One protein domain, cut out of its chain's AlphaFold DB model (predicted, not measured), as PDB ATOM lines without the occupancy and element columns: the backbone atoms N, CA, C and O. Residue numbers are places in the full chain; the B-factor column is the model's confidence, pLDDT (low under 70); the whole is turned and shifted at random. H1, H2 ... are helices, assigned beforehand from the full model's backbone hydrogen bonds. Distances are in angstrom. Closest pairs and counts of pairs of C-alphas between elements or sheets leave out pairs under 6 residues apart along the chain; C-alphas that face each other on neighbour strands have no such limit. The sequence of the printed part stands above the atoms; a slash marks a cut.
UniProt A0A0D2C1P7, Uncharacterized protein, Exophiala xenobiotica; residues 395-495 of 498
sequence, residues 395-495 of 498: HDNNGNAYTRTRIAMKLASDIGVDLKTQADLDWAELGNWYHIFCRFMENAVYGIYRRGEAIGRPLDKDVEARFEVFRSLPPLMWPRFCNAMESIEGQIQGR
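What this domain is: This is residues 395 to 495 of the 498 residues of an uncharacterized protein of Exophiala xenobiotica (UniProt A0A0D2C1P7). Long helix H3 and shorter H1 run the same way, staggered; H5 folds back across both, and H4 packs on H3. Loop residues 421 to 426 stick out near small H2. The printed part has 101 residues, with five named helices, H1 to H5 in order, and no named strand; its class is all helix, with 67 of the 101 residues in helices, and it is loose, with a radius of gyration of the C-alphas of 16.3 A and spans of 53 by 28 by 22 A.

How they stand to each other: H3, residues 433 to 454, touches H1, residues 404 to 414, with residues 433 to 440 alone, at a shallow tilt of 18 degrees; the closest C-alphas, of Ala 412 and Ile 436, are 6.5 A apart. H5, residues 474 to 493, touches H3 with residues 474 to 481 alone, opposite ways at a steep 54 degrees; closest C-alphas Met 441 and Met 477, 6.8 A. Every O i to N i+4 pair is within hydrogen-bond range in H1, H3 and H4, residues 463 to 472; in H5, 14 of 16; H2, residues 427 to 430, is too short.

Where its parts are: H3 spans 31.9 A from C-alpha 433 at (-54.810, -17.927, -52.040); H5, 27.6 A long, ends at C-alpha 493 at (-56.946, -27.410, -34.217).

The domain as a whole: The printed part has no cut; H1 to H2 is a long link. Residues 420 to 431, 457 to 466 and 468 are under pLDDT 70.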
ATOM      1  N   HIS A 395     -63.604 -22.997 -34.236       95.50
ATOM      2  CA  HIS A 395     -63.649 -21.628 -33.736       95.50
ATOM      3  C   HIS A 395     -62.421 -21.410 -32.839       95.50
ATOM      4  O   HIS A 395     -61.861 -22.379 -32.308       95.50
ATOM      5  N   ASP A 396     -61.972 -20.166 -32.701       95.38
ATOM      6  CA  ASP A 396     -60.922 -19.812 -31.744       95.38
ATOM      7  C   ASP A 396     -61.434 -19.882 -30.293       95.38
ATOM      8  O   ASP A 396     -62.631 -20.028 -30.041       95.38
ATOM      9  N   ASN A 397     -60.525 -19.818 -29.317       95.06
ATOM     10  CA  ASN A 397     -60.872 -19.879 -27.890       95.06
ATOM     11  C   ASN A 397     -61.821 -18.756 -27.423       95.06
ATOM     12  O   ASN A 397     -62.410 -18.879 -26.353       95.06
ATOM     13  N   ASN A 398     -62.002 -17.701 -28.224       95.88
ATOM     14  CA  ASN A 398     -62.944 -16.615 -27.961       95.88
ATOM     15  C   ASN A 398     -64.300 -16.835 -28.670       95.88
ATOM     16  O   ASN A 398     -65.156 -15.956 -28.641       95.88
ATOM     17  N   GLY A 399     -64.498 -17.985 -29.327       94.44
ATOM     18  CA  GLY A 399     -65.721 -18.341 -30.048       94.44
ATOM     19  C   GLY A 399     -65.826 -17.770 -31.466       94.44
ATOM     20  O   GLY A 399     -66.858 -17.952 -32.107       94.44
ATOM     21  N   ASN A 400     -64.792 -17.106 -31.995       94.62
ATOM     22  CA  ASN A 400     -64.853 -16.522 -33.338       94.62
ATOM     23  C   ASN A 400     -64.502 -17.558 -34.407       94.62
ATOM     24  O   ASN A 400     -63.587 -18.367 -34.239       94.62
ATOM     25  N   ALA A 401     -65.171 -17.489 -35.556       93.81
ATOM     26  CA  ALA A 401     -64.830 -18.312 -36.710       93.81
ATOM     27  C   ALA A 401     -63.495 -17.877 -37.349       93.81
ATOM     28  O   ALA A 401     -63.180 -16.682 -37.444       93.81
ATOM     29  N   TYR A 402     -62.739 -18.845 -37.871       91.38
ATOM     30  CA  TYR A 402     -61.574 -18.575 -38.714       91.38
ATOM     31  C   TYR A 402     -62.035 -18.169 -40.119       91.38
ATOM     32  O   TYR A 402     -62.247 -18.999 -41.002       91.38
ATOM     33  N   THR A 403     -62.228 -16.868 -40.336       87.56
ATOM     34  CA  THR A 403     -62.592 -16.345 -41.659       87.56
ATOM     35  C   THR A 403     -61.432 -16.510 -42.643       87.56
ATOM     36  O   THR A 403     -60.266 -16.380 -42.265       87.56
ATOM     37  N   ARG A 404     -61.739 -16.736 -43.934       84.00
ATOM     38  CA  ARG A 404     -60.719 -16.848 -45.001       84.00
ATOM     39  C   ARG A 404     -59.707 -15.701 -44.944       84.00
ATOM     40  O   ARG A 404     -58.516 -15.947 -45.063       84.00
ATOM     41  N   THR A 405     -60.176 -14.485 -44.669       83.69
ATOM     42  CA  THR A 405     -59.368 -13.270 -44.518       83.69
ATOM     43  C   THR A 405     -58.354 -13.344 -43.371       83.69
ATOM     44  O   THR A 405     -57.176 -13.088 -43.607       83.69
ATOM     45  N   ARG A 406     -58.760 -13.740 -42.150       86.75
ATOM     46  CA  ARG A 406     -57.829 -13.888 -41.006       86.75
ATOM     47  C   ARG A 406     -56.741 -14.914 -41.318       86.75
ATOM     48  O   ARG A 406     -55.560 -14.657 -41.110       86.75
ATOM     49  N   ILE A 407     -57.138 -16.049 -41.889       89.69
ATOM     50  CA  ILE A 407     -56.222 -17.137 -42.246       89.69
ATOM     51  C   ILE A 407     -55.270 -16.706 -43.379       89.69
ATOM     52  O   ILE A 407     -54.077 -16.982 -43.309       89.69
ATOM     53  N   ALA A 408     -55.765 -15.989 -44.392       87.06
ATOM     54  CA  ALA A 408     -54.966 -15.428 -45.481       87.06
ATOM     55  C   ALA A 408     -53.920 -14.421 -44.977       87.06
ATOM     56  O   ALA A 408     -52.752 -14.505 -45.356       87.06
ATOM     57  N   MET A 409     -54.311 -13.512 -44.074       86.88
ATOM     58  CA  MET A 409     -53.394 -12.565 -43.432       86.88
ATOM     59  C   MET A 409     -52.334 -13.277 -42.586       86.88
ATOM     60  O   MET A 409     -51.153 -12.938 -42.673       86.88
ATOM     61  N   LYS A 410     -52.735 -14.292 -41.811       91.44
ATOM     62  CA  LYS A 410     -51.822 -15.113 -41.011       91.44
ATOM     63  C   LYS A 410     -50.822 -15.870 -41.889       91.44
ATOM     64  O   LYS A 410     -49.624 -15.796 -41.636       91.44
ATOM     65  N   LEU A 411     -51.289 -16.517 -42.959       91.75
ATOM     66  CA  LEU A 411     -50.438 -17.232 -43.911       91.75
ATOM     67  C   LEU A 411     -49.449 -16.297 -44.607       91.75
ATOM     68  O   LEU A 411     -48.267 -16.618 -44.677       91.75
ATOM     69  N   ALA A 412     -49.906 -15.132 -45.071       90.06
ATOM     70  CA  ALA A 412     -49.033 -14.129 -45.672       90.06
ATOM     71  C   ALA A 412     -47.957 -13.640 -44.684       90.06
ATOM     72  O   ALA A 412     -46.785 -13.575 -45.048       90.06
ATOM     73  N   SER A 413     -48.324 -13.389 -43.422       90.81
ATOM     74  CA  SER A 413     -47.367 -13.046 -42.363       90.81
ATOM     75  C   SER A 413     -46.326 -14.151 -42.146       90.81
ATOM     76  O   SER A 413     -45.130 -13.865 -42.128       90.81
ATOM     77  N   ASP A 414     -46.758 -15.408 -42.022       92.31
ATOM     78  CA  ASP A 414     -45.879 -16.544 -41.710       92.31
ATOM     79  C   ASP A 414     -44.907 -16.884 -42.858       92.31
ATOM     80  O   ASP A 414     -43.810 -17.383 -42.610       92.31
ATOM     81  N   ILE A 415     -45.256 -16.554 -44.110       92.50
ATOM     82  CA  ILE A 415     -44.374 -16.707 -45.286       92.50
ATOM     83  C   ILE A 415     -43.619 -15.419 -45.678       92.50
ATOM     84  O   ILE A 415     -42.918 -15.402 -46.691       92.50
ATOM     85  N   GLY A 416     -43.735 -14.332 -44.903       89.56
ATOM     86  CA  GLY A 416     -43.026 -13.073 -45.166       89.56
ATOM     87  C   GLY A 416     -43.544 -12.282 -46.378       89.56
ATOM     88  O   GLY A 416     -42.770 -11.626 -47.080       89.56
ATOM     89  N   VAL A 417     -44.846 -12.352 -46.650       88.69
ATOM     90  CA  VAL A 417     -45.556 -11.512 -47.624       88.69
ATOM     91  C   VAL A 417     -46.248 -10.371 -46.885       88.69
ATOM     92  O   VAL A 417     -47.234 -10.571 -46.179       88.69
ATOM     93  N   ASP A 418     -45.744  -9.151 -47.073       83.69
ATOM     94  CA  ASP A 418     -46.418  -7.953 -46.580       83.69
ATOM     95  C   ASP A 418     -47.628  -7.607 -47.461       83.69
ATOM     96  O   ASP A 418     -47.484  -7.242 -48.628       83.69
ATOM     97  N   LEU A 419     -48.821  -7.716 -46.879       75.12
ATOM     98  CA  LEU A 419     -50.080  -7.304 -47.503       75.12
ATOM     99  C   LEU A 419     -50.425  -5.829 -47.224       75.12
ATOM    100  O   LEU A 419     -51.288  -5.274 -47.898       75.12
ATOM    101  N   LYS A 420     -49.776  -5.171 -46.249       66.81
ATOM    102  CA  LYS A 420     -50.163  -3.824 -45.782       66.81
ATOM    103  C   LYS A 420     -49.858  -2.723 -46.795       66.81
ATOM    104  O   LYS A 420     -50.492  -1.674 -46.770       66.81
ATOM    105  N   THR A 421     -48.897  -2.954 -47.684       57.97
ATOM    106  CA  THR A 421     -48.490  -2.010 -48.735       57.97
ATOM    107  C   THR A 421     -49.446  -1.951 -49.934       57.97
ATOM    108  O   THR A 421     -49.191  -1.189 -50.864       57.97
ATOM    109  N   GLN A 422     -50.540  -2.723 -49.942       54.66
ATOM    110  CA  GLN A 422     -51.511  -2.772 -51.044       54.66
ATOM    111  C   GLN A 422     -52.918  -2.412 -50.547       54.66
ATOM    112  O   GLN A 422     -53.764  -3.278 -50.350       54.66
ATOM    113  N   ALA A 423     -53.167  -1.107 -50.386       49.31
ATOM    114  CA  ALA A 423     -54.491  -0.559 -50.062       49.31
ATOM    115  C   ALA A 423     -55.551  -0.814 -51.159       49.31
ATOM    116  O   ALA A 423     -56.743  -0.700 -50.889       49.31
ATOM    117  N   ASP A 424     -55.108  -1.191 -52.364       49.91
ATOM    118  CA  ASP A 424     -55.943  -1.454 -53.542       49.91
ATOM    119  C   ASP A 424     -56.287  -2.945 -53.745       49.91
ATOM    120  O   ASP A 424     -56.932  -3.290 -54.736       49.91
ATOM    121  N   LEU A 425     -55.845  -3.852 -52.860       56.47
ATOM    122  CA  LEU A 425     -56.284  -5.251 -52.911       56.47
ATOM    123  C   LEU A 425     -57.741  -5.336 -52.446       56.47
ATOM    124  O   LEU A 425     -58.023  -5.230 -51.252       56.47
ATOM    125  N   ASP A 426     -58.656  -5.578 -53.386       62.09
ATOM    126  CA  ASP A 426     -60.026  -5.957 -53.051       62.09
ATOM    127  C   ASP A 426     -59.980  -7.199 -52.143       62.09
ATOM    128  O   ASP A 426     -59.277  -8.178 -52.417       62.09
ATOM    129  N   TRP A 427     -60.721  -7.182 -51.035       56.88
ATOM    130  CA  TRP A 427     -60.742  -8.296 -50.089       56.88
ATOM    131  C   TRP A 427     -61.294  -9.585 -50.722       56.88
ATOM    132  O   TRP A 427     -60.982 -10.681 -50.247       56.88
ATOM    133  N   ALA A 428     -62.030  -9.476 -51.835       57.22
ATOM    134  CA  ALA A 428     -62.366 -10.605 -52.700       57.22
ATOM    135  C   ALA A 428     -61.115 -11.287 -53.305       57.22
ATOM    136  O   ALA A 428     -61.040 -12.517 -53.332       57.22
ATOM    137  N   GLU A 429     -60.098 -10.518 -53.715       54.25
ATOM    138  CA  GLU A 429     -58.816 -11.043 -54.210       54.25
ATOM    139  C   GLU A 429     -57.926 -11.592 -53.087       54.25
ATOM    140  O   GLU A 429     -57.152 -12.516 -53.320       54.25
ATOM    141  N   LEU A 430     -58.061 -11.117 -51.845       52.59
ATOM    142  CA  LEU A 430     -57.369 -11.720 -50.693       52.59
ATOM    143  C   LEU A 430     -57.918 -13.105 -50.313       52.59
ATOM    144  O   LEU A 430     -57.197 -13.919 -49.736       52.59
ATOM    145  N   GLY A 431     -59.155 -13.421 -50.710       56.03
ATOM    146  CA  GLY A 431     -59.672 -14.793 -50.723       56.03
ATOM    147  C   GLY A 431     -59.019 -15.691 -51.786       56.03
ATOM    148  O   GLY A 431     -59.166 -16.915 -51.730       56.03
ATOM    149  N   ASN A 432     -58.281 -15.113 -52.739       72.00
ATOM    150  CA  ASN A 432     -57.544 -15.833 -53.765       72.00
ATOM    151  C   ASN A 432     -56.136 -16.193 -53.260       72.00
ATOM    152  O   ASN A 432     -55.141 -15.536 -53.562       72.00
ATOM    153  N   TRP A 433     -56.051 -17.301 -52.523       82.31
ATOM    154  CA  TRP A 433     -54.810 -17.927 -52.040       82.31
ATOM    155  C   TRP A 433     -53.689 -18.019 -53.084       82.31
ATOM    156  O   TRP A 433     -52.506 -17.957 -52.744       82.31
ATOM    157  N   TYR A 434     -54.060 -18.153 -54.359       82.12
ATOM    158  CA  TYR A 434     -53.127 -18.184 -55.474       82.12
ATOM    159  C   TYR A 434     -52.356 -16.858 -55.627       82.12
ATOM    160  O   TYR A 434     -51.151 -16.878 -55.873       82.12
ATOM    161  N   HIS A 435     -52.992 -15.707 -55.373       83.12
ATOM    162  CA  HIS A 435     -52.318 -14.404 -55.351       83.12
ATOM    163  C   HIS A 435     -51.262 -14.336 -54.237       83.12
ATOM    164  O   HIS A 435     -50.140 -13.890 -54.475       83.12
ATOM    165  N   ILE A 436     -51.588 -14.826 -53.035       86.81
ATOM    166  CA  ILE A 436     -50.662 -14.868 -51.890       86.81
ATOM    167  C   ILE A 436     -49.445 -15.745 -52.222       86.81
ATOM    168  O   ILE A 436     -48.306 -15.340 -51.984       86.81
ATOM    169  N   PHE A 437     -49.668 -16.902 -52.856       89.88
ATOM    170  CA  PHE A 437     -48.590 -17.762 -53.346       89.88
ATOM    171  C   PHE A 437     -47.729 -17.075 -54.422       89.88
ATOM    172  O   PHE A 437     -46.501 -17.126 -54.348       89.88
ATOM    173  N   CYS A 438     -48.333 -16.359 -55.377       86.06
ATOM    174  CA  CYS A 438     -47.583 -15.555 -56.347       86.06
ATOM    175  C   CYS A 438     -46.722 -14.485 -55.674       86.06
ATOM    176  O   CYS A 438     -45.542 -14.389 -55.997       86.06
ATOM    177  N   ARG A 439     -47.256 -13.724 -54.708       85.88
ATOM    178  CA  ARG A 439     -46.483 -12.724 -53.947       85.88
ATOM    179  C   ARG A 439     -45.328 -13.349 -53.167       85.88
ATOM    180  O   ARG A 439     -44.245 -12.773 -53.114       85.88
ATOM    181  N   PHE A 440     -45.522 -14.543 -52.613       90.81
ATOM    182  CA  PHE A 440     -44.458 -15.292 -51.947       90.81
ATOM    183  C   PHE A 440     -43.331 -15.676 -52.919       90.81
ATOM    184  O   PHE A 440     -42.152 -15.491 -52.604       90.81
ATOM    185  N   MET A 441     -43.677 -16.123 -54.133       90.00
ATOM    186  CA  MET A 441     -42.700 -16.353 -55.203       90.00
ATOM    187  C   MET A 441     -42.013 -15.053 -55.646       90.00
ATOM    188  O   MET A 441     -40.787 -15.030 -55.717       90.00
ATOM    189  N   GLU A 442     -42.751 -13.958 -55.869       85.69
ATOM    190  CA  GLU A 442     -42.180 -12.641 -56.202       85.69
ATOM    191  C   GLU A 442     -41.148 -12.196 -55.152       85.69
ATOM    192  O   GLU A 442     -40.030 -11.823 -55.509       85.69
ATOM    193  N   ASN A 443     -41.474 -12.287 -53.859       87.19
ATOM    194  CA  ASN A 443     -40.565 -11.913 -52.771       87.19
ATOM    195  C   ASN A 443     -39.284 -12.762 -52.767       87.19
ATOM    196  O   ASN A 443     -38.189 -12.226 -52.565       87.19
ATOM    197  N   ALA A 444     -39.384 -14.066 -53.045       85.69
ATOM    198  CA  ALA A 444     -38.213 -14.927 -53.193       85.69
ATOM    199  C   ALA A 444     -37.364 -14.554 -54.421       85.69
ATOM    200  O   ALA A 444     -36.138 -14.484 -54.304       85.69
ATOM    201  N   VAL A 445     -37.996 -14.241 -55.558       83.06
ATOM    202  CA  VAL A 445     -37.325 -13.736 -56.765       83.06
ATOM    203  C   VAL A 445     -36.569 -12.435 -56.473       83.06
ATOM    204  O   VAL A 445     -35.367 -12.353 -56.727       83.06
ATOM    205  N   TYR A 446     -37.220 -11.445 -55.852       82.50
ATOM    206  CA  TYR A 446     -36.567 -10.200 -55.433       82.50
ATOM    207  C   TYR A 446     -35.405 -10.452 -54.462       82.50
ATOM    208  O   TYR A 446     -34.360  -9.809 -54.574       82.50
ATOM    209  N   GLY A 447     -35.549 -11.404 -53.535       82.19
ATOM    210  CA  GLY A 447     -34.479 -11.813 -52.625       82.19
ATOM    211  C   GLY A 447     -33.274 -12.436 -53.341       82.19
ATOM    212  O   GLY A 447     -32.134 -12.181 -52.951       82.19
ATOM    213  N   ILE A 448     -33.498 -13.218 -54.403       79.81
ATOM    214  CA  ILE A 448     -32.430 -13.740 -55.271       79.81
ATOM    215  C   ILE A 448     -31.736 -12.584 -56.004       79.81
ATOM    216  O   ILE A 448     -30.508 -12.515 -55.989       79.81
ATOM    217  N   TYR A 449     -32.492 -11.643 -56.578       80.31
ATOM    218  CA  TYR A 449     -31.922 -10.534 -57.351       80.31
ATOM    219  C   TYR A 449     -31.092  -9.574 -56.498       80.31
ATOM    220  O   TYR A 449     -29.974  -9.261 -56.895       80.31
ATOM    221  N   ARG A 450     -31.555  -9.189 -55.297       80.56
ATOM    222  CA  ARG A 450     -30.751  -8.353 -54.382       80.56
ATOM    223  C   ARG A 450     -29.436  -9.031 -53.982       80.56
ATOM    224  O   ARG A 450     -28.415  -8.360 -53.876       80.56
ATOM    225  N   ARG A 451     -29.437 -10.358 -53.778       79.94
ATOM    226  CA  ARG A 451     -28.204 -11.115 -53.494       79.94
ATOM    227  C   ARG A 451     -27.261 -11.156 -54.698       79.94
ATOM    228  O   ARG A 451     -26.063 -11.008 -54.503       79.94
ATOM    229  N   GLY A 452     -27.787 -11.326 -55.913       76.00
ATOM    230  CA  GLY A 452     -27.000 -11.263 -57.151       76.00
ATOM    231  C   GLY A 452     -26.366  -9.887 -57.369       76.00
ATOM    232  O   GLY A 452     -25.162  -9.782 -57.590       76.00
ATOM    233  N   GLU A 453     -27.155  -8.821 -57.224       78.19
ATOM    234  CA  GLU A 453     -26.697  -7.432 -57.321       78.19
ATOM    235  C   GLU A 453     -25.579  -7.122 -56.309       78.19
ATOM    236  O   GLU A 453     -24.543  -6.578 -56.690       78.19
ATOM    237  N   ALA A 454     -25.727  -7.562 -55.053       75.94
ATOM    238  CA  ALA A 454     -24.724  -7.373 -54.001       75.94
ATOM    239  C   ALA A 454     -23.360  -8.038 -54.291       75.94
ATOM    240  O   ALA A 454     -22.345  -7.567 -53.785       75.94
ATOM    241  N   ILE A 455     -23.316  -9.097 -55.111       79.88
ATOM    242  CA  ILE A 455     -22.071  -9.775 -55.528       79.88
ATOM    243  C   ILE A 455     -21.591  -9.354 -56.928       79.88
ATOM    244  O   ILE A 455     -20.826 -10.078 -57.566       79.88
ATOM    245  N   GLY A 456     -22.067  -8.214 -57.445       75.88
ATOM    246  CA  GLY A 456     -21.691  -7.712 -58.771       75.88
ATOM    247  C   GLY A 456     -22.246  -8.538 -59.936       75.88
ATOM    248  O   GLY A 456     -21.772  -8.410 -61.063       75.88
ATOM    249  N   ARG A 457     -23.255  -9.382 -59.685       69.19
ATOM    250  CA  ARG A 457     -23.973 -10.188 -60.683       69.19
ATOM    251  C   ARG A 457     -25.458  -9.798 -60.707       69.19
ATOM    252  O   ARG A 457     -26.304 -10.632 -60.365       69.19
ATOM    253  N   PRO A 458     -25.804  -8.539 -61.049       69.00
ATOM    254  CA  PRO A 458     -27.199  -8.161 -61.224       69.00
ATOM    255  C   PRO A 458     -27.812  -9.076 -62.286       69.00
ATOM    256  O   PRO A 458     -27.262  -9.219 -63.379       69.00
ATOM    257  N   LEU A 459     -28.926  -9.730 -61.953       62.06
ATOM    258  CA  LEU A 459     -29.639 -10.534 -62.937       62.06
ATOM    259  C   LEU A 459     -30.175  -9.584 -64.012       62.06
ATOM    260  O   LEU A 459     -30.660  -8.498 -63.684       62.06
ATOM    261  N   ASP A 460     -29.995  -9.964 -65.274       57.81
ATOM    262  CA  ASP A 460     -30.074  -9.023 -66.388       57.81
ATOM    263  C   ASP A 460     -31.446  -8.324 -66.474       57.81
ATOM    264  O   ASP A 460     -32.470  -8.831 -66.005       57.81
ATOM    265  N   LYS A 461     -31.495  -7.149 -67.114       62.88
ATOM    266  CA  LYS A 461     -32.757  -6.417 -67.345       62.88
ATOM    267  C   LYS A 461     -33.740  -7.209 -68.207       62.88
ATOM    268  O   LYS A 461     -34.920  -6.848 -68.257       62.88
ATOM    269  N   ASP A 462     -33.261  -8.266 -68.858       66.50
ATOM    270  CA  ASP A 462     -34.059  -9.225 -69.598       66.50
ATOM    271  C   ASP A 462     -35.307  -9.667 -68.814       66.50
ATOM    272  O   ASP A 462     -35.272 -10.052 -67.644       66.50
ATOM    273  N   VAL A 463     -36.454  -9.533 -69.466       68.44
ATOM    274  CA  VAL A 463     -37.758  -9.942 -68.941       68.44
ATOM    275  C   VAL A 463     -37.923 -11.462 -69.073       68.44
ATOM    276  O   VAL A 463     -38.590 -12.076 -68.243       68.44
ATOM    277  N   GLU A 464     -37.281 -12.070 -70.076       64.62
ATOM    278  CA  GLU A 464     -37.364 -13.492 -70.415       64.62
ATOM    279  C   GLU A 464     -36.613 -14.337 -69.365       64.62
ATOM    280  O   GLU A 464     -37.216 -15.203 -68.730       64.62
ATOM    281  N   ALA A 465     -35.366 -13.982 -69.025       65.62
ATOM    282  CA  ALA A 465     -34.636 -14.585 -67.902       65.62
ATOM    283  C   ALA A 465     -35.374 -14.471 -66.549       65.62
ATOM    284  O   ALA A 465     -35.374 -15.411 -65.749       65.62
ATOM    285  N   ARG A 466     -36.038 -13.336 -66.282       67.38
ATOM    286  CA  ARG A 466     -36.829 -13.155 -65.050       67.38
ATOM    287  C   ARG A 466     -38.081 -14.034 -65.024       67.38
ATOM    288  O   ARG A 466     -38.456 -14.530 -63.961       67.38
ATOM    289  N   PHE A 467     -38.694 -14.265 -66.184       71.19
ATOM    290  CA  PHE A 467     -39.828 -15.170 -66.339       71.19
ATOM    291  C   PHE A 467     -39.439 -16.639 -66.103       71.19
ATOM    292  O   PHE A 467     -40.141 -17.325 -65.364       71.19
ATOM    293  N   GLU A 468     -38.304 -17.105 -66.633       68.81
ATOM    294  CA  GLU A 468     -37.820 -18.479 -66.402       68.81
ATOM    295  C   GLU A 468     -37.503 -18.753 -64.919       68.81
ATOM    296  O   GLU A 468     -37.895 -19.785 -64.365       68.81
ATOM    297  N   VAL A 469     -36.889 -17.792 -64.214       72.38
ATOM    298  CA  VAL A 469     -36.692 -17.910 -62.757       72.38
ATOM    299  C   VAL A 469     -38.039 -18.010 -62.031       72.38
ATOM    300  O   VAL A 469     -38.213 -18.894 -61.197       72.38
ATOM    301  N   PHE A 470     -39.024 -17.170 -62.370       75.38
ATOM    302  CA  PHE A 470     -40.357 -17.239 -61.758       75.38
ATOM    303  C   PHE A 470     -41.066 -18.575 -62.044       75.38
ATOM    304  O   PHE A 470     -41.681 -19.148 -61.150       75.38
ATOM    305  N   ARG A 471     -40.946 -19.102 -63.268       74.88
ATOM    306  CA  ARG A 471     -41.569 -20.360 -63.711       74.88
ATOM    307  C   ARG A 471     -40.930 -21.611 -63.101       74.88
ATOM    308  O   ARG A 471     -41.626 -22.603 -62.916       74.88
ATOM    309  N   SER A 472     -39.646 -21.560 -62.744       75.94
ATOM    310  CA  SER A 472     -38.931 -22.677 -62.100       75.94
ATOM    311  C   SER A 472     -39.112 -22.755 -60.572       75.94
ATOM    312  O   SER A 472     -38.802 -23.778 -59.962       75.94
ATOM    313  N   LEU A 473     -39.646 -21.706 -59.934       80.81
ATOM    314  CA  LEU A 473     -39.823 -21.628 -58.479       80.81
ATOM    315  C   LEU A 473     -41.010 -22.390 -57.849       80.81
ATOM    316  O   LEU A 473     -40.850 -22.766 -56.684       80.81
ATOM    317  N   PRO A 474     -42.166 -22.658 -58.499       84.06
ATOM    318  CA  PRO A 474     -43.308 -23.282 -57.824       84.06
ATOM    319  C   PRO A 474     -42.976 -24.602 -57.105       84.06
ATOM    320  O   PRO A 474     -43.335 -24.707 -55.933       84.06
ATOM    321  N   PRO A 475     -42.218 -25.560 -57.686       76.69
ATOM    322  CA  PRO A 475     -41.841 -26.797 -56.988       76.69
ATOM    323  C   PRO A 475     -40.961 -26.584 -55.745       76.69
ATOM    324  O   PRO A 475     -40.986 -27.400 -54.829       76.69
ATOM    325  N   LEU A 476     -40.187 -25.493 -55.698       82.12
ATOM    326  CA  LEU A 476     -39.299 -25.149 -54.579       82.12
ATOM    327  C   LEU A 476     -40.029 -24.367 -53.477       82.12
ATOM    328  O   LEU A 476     -39.714 -24.494 -52.294       82.12
ATOM    329  N   MET A 477     -41.002 -23.546 -53.871       88.06
ATOM    330  CA  MET A 477     -41.759 -22.668 -52.979       88.06
ATOM    331  C   MET A 477     -43.003 -23.352 -52.402       88.06
ATOM    332  O   MET A 477     -43.411 -23.033 -51.285       88.06
ATOM    333  N   TRP A 478     -43.576 -24.326 -53.114       91.00
ATOM    334  CA  TRP A 478     -44.773 -25.052 -52.690       91.00
ATOM    335  C   TRP A 478     -44.620 -25.779 -51.345       91.00
ATOM    336  O   TRP A 478     -45.453 -25.529 -50.477       91.00
ATOM    337  N   PRO A 479     -43.548 -26.557 -51.070       91.69
ATOM    338  CA  PRO A 479     -43.376 -27.189 -49.759       91.69
ATOM    339  C   PRO A 479     -43.322 -26.173 -48.612       91.69
ATOM    340  O   PRO A 479     -43.891 -26.399 -47.553       91.69
ATOM    341  N   ARG A 480     -42.700 -25.003 -48.822       92.38
ATOM    342  CA  ARG A 480     -42.647 -23.942 -47.801       92.38
ATOM    343  C   ARG A 480     -44.024 -23.343 -47.518       92.38
ATOM    344  O   ARG A 480     -44.330 -23.054 -46.366       92.38
ATOM    345  N   PHE A 481     -44.843 -23.180 -48.554       93.50
ATOM    346  CA  PHE A 481     -46.219 -22.709 -48.423       93.50
ATOM    347  C   PHE A 481     -47.104 -23.750 -47.714       93.50
ATOM    348  O   PHE A 481     -47.836 -23.388 -46.796       93.50
ATOM    349  N   CYS A 482     -46.966 -25.039 -48.051       93.25
ATOM    350  CA  CYS A 482     -47.624 -26.140 -47.340       93.25
ATOM    351  C   CYS A 482     -47.245 -26.181 -45.856       93.25
ATOM    352  O   CYS A 482     -48.137 -26.211 -45.018       93.25
ATOM    353  N   ASN A 483     -45.954 -26.095 -45.517       94.56
ATOM    354  CA  ASN A 483     -45.500 -26.105 -44.123       94.56
ATOM    355  C   ASN A 483     -46.088 -24.931 -43.312       94.56
ATOM    356  O   ASN A 483     -46.408 -25.082 -42.133       94.56
ATOM    357  N   ALA A 484     -46.247 -23.756 -43.934       95.12
ATOM    358  CA  ALA A 484     -46.900 -22.613 -43.298       95.12
ATOM    359  C   ALA A 484     -48.411 -22.847 -43.108       95.12
ATOM    360  O   ALA A 484     -48.938 -22.566 -42.034       95.12
ATOM    361  N   MET A 485     -49.096 -23.440 -44.095       94.69
ATOM    362  CA  MET A 485     -50.487 -23.881 -43.932       94.69
ATOM    363  C   MET A 485     -50.625 -24.910 -42.800       94.69
ATOM    364  O   MET A 485     -51.481 -24.737 -41.944       94.69
ATOM    365  N   GLU A 486     -49.759 -25.923 -42.733       95.81
ATOM    366  CA  GLU A 486     -49.745 -26.965 -41.689       95.81
ATOM    367  C   GLU A 486     -49.519 -26.387 -40.289       95.81
ATOM    368  O   GLU A 486     -50.187 -26.775 -39.329       95.81
ATOM    369  N   SER A 487     -48.636 -25.391 -40.172       96.69
ATOM    370  CA  SER A 487     -48.465 -24.642 -38.926       96.69
ATOM    371  C   SER A 487     -49.764 -23.955 -38.491       96.69
ATOM    372  O   SER A 487     -50.098 -23.951 -37.304       96.69
ATOM    373  N   ILE A 488     -50.521 -23.397 -39.438       95.81
ATOM    374  CA  ILE A 488     -51.811 -22.752 -39.172       95.81
ATOM    375  C   ILE A 488     -52.904 -23.792 -38.886       95.81
ATOM    376  O   ILE A 488     -53.719 -23.564 -37.998       95.81
ATOM    377  N   GLU A 489     -52.895 -24.960 -39.532       95.81
ATOM    378  CA  GLU A 489     -53.795 -26.078 -39.199       95.81
ATOM    379  C   GLU A 489     -53.621 -26.519 -37.744       95.81
ATOM    380  O   GLU A 489     -54.610 -26.627 -37.019       95.81
ATOM    381  N   GLY A 490     -52.378 -26.675 -37.277       95.88
ATOM    382  CA  GLY A 490     -52.090 -26.970 -35.871       95.88
ATOM    383  C   GLY A 490     -52.546 -25.859 -34.912       95.88
ATOM    384  O   GLY A 490     -53.004 -26.141 -33.803       95.88
ATOM    385  N   GLN A 491     -52.483 -24.590 -35.332       96.38
ATOM    386  CA  GLN A 491     -53.011 -23.457 -34.557       96.38
ATOM    387  C   GLN A 491     -54.550 -23.473 -34.492       96.38
ATOM    388  O   GLN A 491     -55.103 -23.290 -33.408       96.38
ATOM    389  N   ILE A 492     -55.229 -23.755 -35.610       95.62
ATOM    390  CA  ILE A 492     -56.693 -23.871 -35.726       95.62
ATOM    391  C   ILE A 492     -57.223 -25.043 -34.890       95.62
ATOM    392  O   ILE A 492     -58.157 -24.871 -34.106       95.62
ATOM    393  N   GLN A 493     -56.601 -26.221 -35.005       95.50
ATOM    394  CA  GLN A 493     -56.946 -27.410 -34.217       95.50
ATOM    395  C   GLN A 493     -56.730 -27.169 -32.716       95.50
ATOM    396  O   GLN A 493     -57.582 -27.531 -31.905       95.50
ATOM    397  N   GLY A 494     -55.641 -26.480 -32.355       95.44
ATOM    398  CA  GLY A 494     -55.366 -25.991 -31.000       95.44
ATOM    399  C   GLY A 494     -56.184 -24.763 -30.567       95.44
ATOM    400  O   GLY A 494     -55.887 -24.192 -29.519       95.44
ATOM    401  N   ARG A 495     -57.175 -24.339 -31.366       94.62
ATOM    402  CA  ARG A 495     -58.104 -23.219 -31.120       94.62
ATOM    403  C   ARG A 495     -57.439 -21.863 -30.805       94.62
ATOM    404  O   ARG A 495     -58.017 -21.017 -30.119       94.62
TER     405      ARG A 495